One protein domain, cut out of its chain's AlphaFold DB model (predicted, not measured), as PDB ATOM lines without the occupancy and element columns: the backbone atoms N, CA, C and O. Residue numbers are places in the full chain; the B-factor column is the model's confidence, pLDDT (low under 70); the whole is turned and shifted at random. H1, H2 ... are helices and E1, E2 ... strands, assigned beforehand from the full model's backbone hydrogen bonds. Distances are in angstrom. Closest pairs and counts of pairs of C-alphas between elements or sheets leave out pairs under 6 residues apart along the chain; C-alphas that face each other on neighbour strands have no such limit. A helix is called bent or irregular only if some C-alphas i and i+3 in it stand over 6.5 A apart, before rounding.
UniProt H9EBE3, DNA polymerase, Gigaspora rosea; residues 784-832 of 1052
ATOM      1  N   SER A 784      38.569   3.081  20.677       91.38
ATOM      2  CA  SER A 784      39.222   3.144  21.982       91.38
ATOM      3  C   SER A 784      38.237   3.138  23.136       91.38
ATOM      4  O   SER A 784      37.140   3.679  23.017       91.38
ATOM      5  N   LEU A 785      38.648   2.542  24.253       92.56
ATOM      6  CA  LEU A 785      37.870   2.494  25.489       92.56
ATOM      7  C   LEU A 785      38.780   2.325  26.708       92.56
ATOM      8  O   LEU A 785      39.869   1.770  26.587       92.56
ATOM      9  N   ILE A 786      38.319   2.817  27.861       94.50
ATOM     10  CA  ILE A 786      38.935   2.557  29.166       94.50
ATOM     11  C   ILE A 786      38.077   1.514  29.871       94.50
ATOM     12  O   ILE A 786      36.877   1.729  30.049       94.50
ATOM     13  N   CYS A 787      38.671   0.383  30.243       92.88
ATOM     14  CA  CYS A 787      37.939  -0.759  30.786       92.88
ATOM     15  C   CYS A 787      38.660  -1.451  31.936       92.88
ATOM     16  O   CYS A 787      39.852  -1.252  32.154       92.88
ATOM     17  N   ALA A 788      37.902  -2.264  32.669       93.56
ATOM     18  CA  ALA A 788      38.427  -3.104  33.736       93.56
ATOM     19  C   ALA A 788      39.317  -4.233  33.168       93.56
ATOM     20  O   ALA A 788      39.079  -4.673  32.036       93.56
ATOM     21  N   PRO A 789      40.261  -4.778  33.958       94.38
ATOM     22  CA  PRO A 789      41.234  -5.765  33.479       94.38
ATOM     23  C   PRO A 789      40.615  -6.974  32.755       94.38
ATOM     24  O   PRO A 789      41.098  -7.396  31.708       94.38
ATOM     25  N   SER A 790      39.492  -7.506  33.251       92.75
ATOM     26  CA  SER A 790      38.818  -8.659  32.631       92.75
ATOM     27  C   SER A 790      38.259  -8.360  31.234       92.75
ATOM     28  O   SER A 790      38.206  -9.233  30.371       92.75
ATOM     29  N   GLU A 791      37.798  -7.127  31.012       91.88
ATOM     30  CA  GLU A 791      37.312  -6.676  29.707       91.88
ATOM     31  C   GLU A 791      38.486  -6.387  28.764       91.88
ATOM     32  O   GLU A 791      38.422  -6.743  27.586       91.88
ATOM     33  N   ALA A 792      39.585  -5.842  29.295       93.69
ATOM     34  CA  ALA A 792      40.814  -5.633  28.543       93.69
ATOM     35  C   ALA A 792      41.411  -6.955  28.031       93.69
ATOM     36  O   ALA A 792      41.771  -7.057  26.854       93.69
ATOM     37  N   GLU A 793      41.439  -7.996  28.871       92.31
ATOM     38  CA  GLU A 793      41.883  -9.340  28.485       92.31
ATOM     39  C   GLU A 793      40.989  -9.922  27.378       92.31
ATOM     40  O   GLU A 793      41.484 -10.441  26.374       92.31
ATOM     41  N   LEU A 794      39.664  -9.790  27.521       89.62
ATOM     42  CA  LEU A 794      38.705 -10.263  26.524       89.62
ATOM     43  C   LEU A 794      38.941  -9.605  25.157       89.62
ATOM     44  O   LEU A 794      38.954 -10.304  24.142       89.62
ATOM     45  N   ILE A 795      39.132  -8.285  25.113       90.06
ATOM     46  CA  ILE A 795      39.380  -7.555  23.862       90.06
ATOM     47  C   ILE A 795      40.737  -7.953  23.279       90.06
ATOM     48  O   ILE A 795      40.813  -8.316  22.107       90.06
ATOM     49  N   SER A 796      41.793  -7.963  24.091       91.69
ATOM     50  CA  SER A 796      43.159  -8.266  23.643       91.69
ATOM     51  C   SER A 796      43.310  -9.678  23.080       91.69
ATOM     52  O   SER A 796      44.092  -9.902  22.158       91.69
ATOM     53  N   ARG A 797      42.521 -10.637  23.578       88.50
ATOM     54  CA  ARG A 797      42.475 -12.005  23.041       88.50
ATOM     55  C   ARG A 797      41.740 -12.121  21.705       88.50
ATOM     56  O   ARG A 797      41.965 -13.089  20.984       88.50
ATOM     57  N   ASN A 798      40.854 -11.178  21.380       83.12
ATOM     58  CA  ASN A 798      39.955 -11.273  20.225       83.12
ATOM     59  C   ASN A 798      40.245 -10.258  19.113       83.12
ATOM     60  O   ASN A 798      39.803 -10.486  17.986       83.12
ATOM     61  N   PHE A 799      40.979  -9.178  19.395       85.62
ATOM     62  CA  PHE A 799      41.252  -8.093  18.452       85.62
ATOM     63  C   PHE A 799      42.738  -7.692  18.449       85.62
ATOM     64  O   PHE A 799      43.381  -7.702  19.499       85.62
ATOM     65  N   PRO A 800      43.292  -7.265  17.299       89.50
ATOM     66  CA  PRO A 800      44.604  -6.642  17.237       89.50
ATOM     67  C   PRO A 800      44.626  -5.341  18.042       89.50
ATOM     68  O   PRO A 800      43.877  -4.398  17.763       89.50
ATOM     69  N   ILE A 801      45.519  -5.287  19.028       92.69
ATOM     70  CA  ILE A 801      45.746  -4.105  19.854       92.69
ATOM     71  C   ILE A 801      46.790  -3.218  19.180       92.69
ATOM     72  O   ILE A 801      47.900  -3.649  18.880       92.69
ATOM     73  N   LYS A 802      46.430  -1.956  18.955       91.56
ATOM     74  CA  LYS A 802      47.354  -0.915  18.496       91.56
ATOM     75  C   LYS A 802      48.086  -0.263  19.665       91.56
ATOM     76  O   LYS A 802      49.249   0.107  19.526       91.56
ATOM     77  N   LYS A 803      47.390  -0.066  20.786       90.88
ATOM     78  CA  LYS A 803      47.937   0.555  21.995       90.88
ATOM     79  C   LYS A 803      47.204   0.035  23.231       90.88
ATOM     80  O   LYS A 803      45.979  -0.036  23.202       90.88
ATOM     81  N   SER A 804      47.947  -0.269  24.290       92.62
ATOM     82  CA  SER A 804      47.426  -0.452  25.650       92.62
ATOM     83  C   SER A 804      48.168   0.495  26.594       92.62
ATOM     84  O   SER A 804      49.348   0.777  26.375       92.62
ATOM     85  N   ILE A 805      47.462   1.039  27.582       91.56
ATOM     86  CA  ILE A 805      48.014   1.847  28.673       91.56
ATOM     87  C   ILE A 805      47.337   1.379  29.953       91.56
ATOM     88  O   ILE A 805      46.109   1.431  30.024       91.56
ATOM     89  N   GLN A 806      48.118   0.945  30.936       93.69
ATOM     90  CA  GLN A 806      47.609   0.476  32.223       93.69
ATOM     91  C   GLN A 806      47.552   1.623  33.232       93.69
ATOM     92  O   GLN A 806      48.445   2.462  33.257       93.69
ATOM     93  N   PHE A 807      46.509   1.650  34.053       94.06
ATOM     94  CA  PHE A 807      46.285   2.610  35.137       94.06
ATOM     95  C   PHE A 807      46.587   1.974  36.498       94.06
ATOM     96  O   PHE A 807      46.607   0.746  36.623       94.06
ATOM     97  N   SER A 808      46.784   2.790  37.536       91.75
ATOM     98  CA  SER A 808      47.215   2.322  38.867       91.75
ATOM     99  C   SER A 808      46.234   1.349  39.532       91.75
ATOM    100  O   SER A 808      46.638   0.481  40.303       91.75
ATOM    101  N   ASN A 809      44.945   1.430  39.196       90.25
ATOM    102  CA  ASN A 809      43.908   0.506  39.667       90.25
ATOM    103  C   ASN A 809      43.704  -0.737  38.773       90.25
ATOM    104  O   ASN A 809      42.717  -1.457  38.942       90.25
ATOM    105  N   GLY A 810      44.587  -0.968  37.798       92.31
ATOM    106  CA  GLY A 810      44.524  -2.087  36.856       92.31
ATOM    107  C   GLY A 810      43.569  -1.892  35.673       92.31
ATOM    108  O   GLY A 810      43.447  -2.793  34.846       92.31
ATOM    109  N   TYR A 811      42.880  -0.752  35.561       94.06
ATOM    110  CA  TYR A 811      42.134  -0.428  34.341       94.06
ATOM    111  C   TYR A 811      43.094  -0.229  33.166       94.06
ATOM    112  O   TYR A 811      44.253   0.126  33.354       94.06
ATOM    113  N   GLU A 812      42.590  -0.384  31.942       95.12
ATOM    114  CA  GLU A 812      43.390  -0.176  30.735       95.12
ATOM    115  C   GLU A 812      42.677   0.704  29.707       95.12
ATOM    116  O   GLU A 812      41.495   0.498  29.413       95.12
ATOM    117  N   LEU A 813      43.410   1.656  29.116       93.94
ATOM    118  CA  LEU A 813      43.032   2.301  27.859       93.94
ATOM    119  C   LEU A 813      43.511   1.430  26.697       93.94
ATOM    120  O   LEU A 813      44.707   1.371  26.414       93.94
ATOM    121  N   LEU A 814      42.569   0.850  25.960       93.38
ATOM    122  CA  LEU A 814      42.855   0.083  24.751       93.38
ATOM    123  C   LEU A 814      42.504   0.882  23.497       93.38
ATOM    124  O   LEU A 814      41.410   1.431  23.393       93.38
ATOM    125  N   GLU A 815      43.408   0.901  22.515       92.50
ATOM    126  CA  GLU A 815      43.144   1.270  21.120       92.50
ATOM    127  C   GLU A 815      43.296   0.009  20.257       92.50
ATOM    128  O   GLU A 815      44.385  -0.562  20.194       92.50
ATOM    129  N   TYR A 816      42.227  -0.436  19.592       89.62
ATOM    130  CA  TYR A 816      42.208  -1.697  18.833       89.62
ATOM    131  C   TYR A 816      41.452  -1.571  17.505       89.62
ATOM    132  O   TYR A 816      40.747  -0.585  17.276       89.62
ATOM    133  N   TYR A 817      41.616  -2.562  16.626       86.31
ATOM    134  CA  TYR A 817      40.963  -2.633  15.314       86.31
ATOM    135  C   TYR A 817      39.655  -3.440  15.409       86.31
ATOM    136  O   TYR A 817      39.697  -4.671  15.436       86.31
ATOM    137  N   PRO A 818      38.474  -2.792  15.466       77.62
ATOM    138  CA  PRO A 818      37.214  -3.468  15.795       77.62
ATOM    139  C   PRO A 818      36.666  -4.365  14.677       77.62
ATOM    140  O   PRO A 818      35.735  -5.130  14.917       77.62
ATOM    141  N   LEU A 819      37.206  -4.261  13.458       73.94
ATOM    142  CA  LEU A 819      36.801  -5.075  12.307       73.94
ATOM    143  C   LEU A 819      37.699  -6.299  12.078       73.94
ATOM    144  O   LEU A 819      37.307  -7.197  11.335       73.94
ATOM    145  N   ASP A 820      38.854  -6.365  12.739       73.69
ATOM    146  CA  ASP A 820      39.868  -7.398  12.516       73.69
ATOM    147  C   ASP A 820      39.784  -8.490  13.603       73.69
ATOM    148  O   ASP A 820      40.769  -8.789  14.269       73.69
ATOM    149  N   CYS A 821      38.603  -9.067  13.855       67.31
ATOM    150  CA  CYS A 821      38.433 -10.055  14.930       67.31
ATOM    151  C   CYS A 821      39.028 -11.441  14.593       67.31
ATOM    152  O   CYS A 821      38.876 -11.951  13.482       67.31
ATOM    153  N   TYR A 822      39.666 -12.091  15.577       59.97
ATOM    154  CA  TYR A 822      40.254 -13.434  15.426       59.97
ATOM    155  C   TYR A 822      39.227 -14.572  15.563       59.97
ATOM    156  O   TYR A 822      39.359 -15.624  14.934       59.97
ATOM    157  N   HIS A 823      38.192 -14.368  16.384       53.22
ATOM    158  CA  HIS A 823      37.156 -15.351  16.706       53.22
ATOM    159  C   HIS A 823      35.768 -14.705  16.631       53.22
ATOM    160  O   HIS A 823      35.650 -13.491  16.738       53.22
ATOM    161  N   ASN A 824      34.713 -15.500  16.419       50.81
ATOM    162  CA  ASN A 824      33.343 -15.006  16.235       50.81
ATOM    163  C   ASN A 824      32.432 -15.562  17.347       50.81
ATOM    164  O   ASN A 824      31.620 -16.459  17.122       50.81
ATOM    165  N   GLU A 825      32.643 -15.086  18.578       50.75
ATOM    166  CA  GLU A 825      31.878 -15.482  19.769       50.75
ATOM    167  C   GLU A 825      30.712 -14.515  20.052       50.75
ATOM    168  O   GLU A 825      30.790 -13.318  19.780       50.75
ATOM    169  N   ALA A 826      29.616 -14.999  20.649       51.66
ATOM    170  CA  ALA A 826      28.437 -14.167  20.931       51.66
ATOM    171  C   ALA A 826      28.726 -12.993  21.895       51.66
ATOM    172  O   ALA A 826      28.104 -11.936  21.789       51.66
ATOM    173  N   ASN A 827      29.699 -13.149  22.800       59.97
ATOM    174  CA  ASN A 827      30.010 -12.166  23.845       59.97
ATOM    175  C   ASN A 827      30.871 -10.984  23.363       59.97
ATOM    176  O   ASN A 827      30.998  -9.998  24.091       59.97
ATOM    177  N   ILE A 828      31.431 -11.043  22.147       68.75
ATOM    178  CA  ILE A 828      32.278  -9.969  21.598       68.75
ATOM    179  C   ILE A 828      31.547  -9.044  20.615       68.75
ATOM    180  O   ILE A 828      32.098  -8.023  20.211       68.75
ATOM    181  N   ALA A 829      30.294  -9.351  20.261       66.25
ATOM    182  CA  ALA A 829      29.530  -8.604  19.259       66.25
ATOM    183  C   ALA A 829      29.400  -7.102  19.580       66.25
ATOM    184  O   ALA A 829      29.411  -6.281  18.669       66.25
ATOM    185  N   LYS A 830      29.340  -6.727  20.866       74.19
ATOM    186  CA  LYS A 830      29.268  -5.319  21.303       74.19
ATOM    187  C   LYS A 830      30.554  -4.513  21.056       74.19
ATOM    188  O   LYS A 830      30.502  -3.289  21.107       74.19
ATOM    189  N   TYR A 831      31.683  -5.178  20.794       74.38
ATOM    190  CA  TYR A 831      32.979  -4.547  20.502       74.38
ATOM    191  C   TYR A 831      33.278  -4.452  19.001       74.38
ATOM    192  O   TYR A 831      34.248  -3.795  18.619       74.38
ATOM    193  N   ILE A 832      32.446  -5.084  18.165       66.06
ATOM    194  CA  ILE A 832      32.499  -5.003  16.706       66.06
ATOM    195  C   ILE A 832      31.628  -3.820  16.279       66.06
ATOM    196  O   ILE A 832      30.407  -3.832  16.436       66.06
TER     197      ILE A 832
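This is residues 784 to 832 of the 1052 residues of the protein "DNA polymerase" of Gigaspora rosea (UniProt H9EBE3). A small antiparallel sheet of three strands has helix H1 over one face, running along the inner strand E3, and the short helix H2 off to one side. The turn of the hairpin E2 and E3 makes one end of the long axis, and the link before H2 makes the other. The printed part has 49 residues, with two named helices and three named strands that follow each other along the chain as E1, H1, E2, E3, H2, and the sheet's order is E1, E3, E2. The class is mixed, helices and strands; the whole is compact, with a radius of gyration of the C-alphas of 10.3 A, yet elongated, spanning 32 by 19 by 14 A.

In the sheet, E1 is residues 784 to 787, beginning at C-alpha 784 (39.222, 3.144, 21.982). E3 is residues 812 to 816, 12.1 A long, and E2 is residues 801 to 806, 13.3 A. H1 is residues 789 to 798, 14.4 A. H2, residues 826 to 831, 10.6 A, ends at C-alpha 831 (32.979, -4.547, 20.502) and is irregular: C-alphas 827 and 830 are 7.3 A apart.

E1 and E3 are antiparallel at 151 degrees, with N 787 and O 812 2.9 A apart. E3 and E2 are antiparallel at 173 degrees, with N 815 and O 803 2.8 A apart. H1 is on the sheet in two layers, helix on one face, at a height over the sheet of 9.2 A; it lies over E3, along it at 14 degrees on the local plane. The closest C-alphas of H1 and E3, those of Ala 792 and Glu 812, are 6.4 A apart. E1, H1 and E2 form a split strand-helix-strand unit, two strands running the same way with E3 between them, its crossover right-handed. H2 is not on the sheet and only just touches H1, with 3 pairs of C-alphas within 8 A, the closest those of Ile 795 and Tyr 831 at 7.8 A; they are about perpendicular, at 81 degrees. Every O i to N i+4 pair is within hydrogen-bond range in H1; in H2 0 of 2 are, and 1 of 3 O i to N i+3 pairs.

The two C-alphas farthest apart, those of Ser 808 and Asn 824, are 31.7 A apart. The printed part has no cut and no long link. The mean pLDDT of the printed part is 83.3; residues 821 to 829 and residue 832 are under 70.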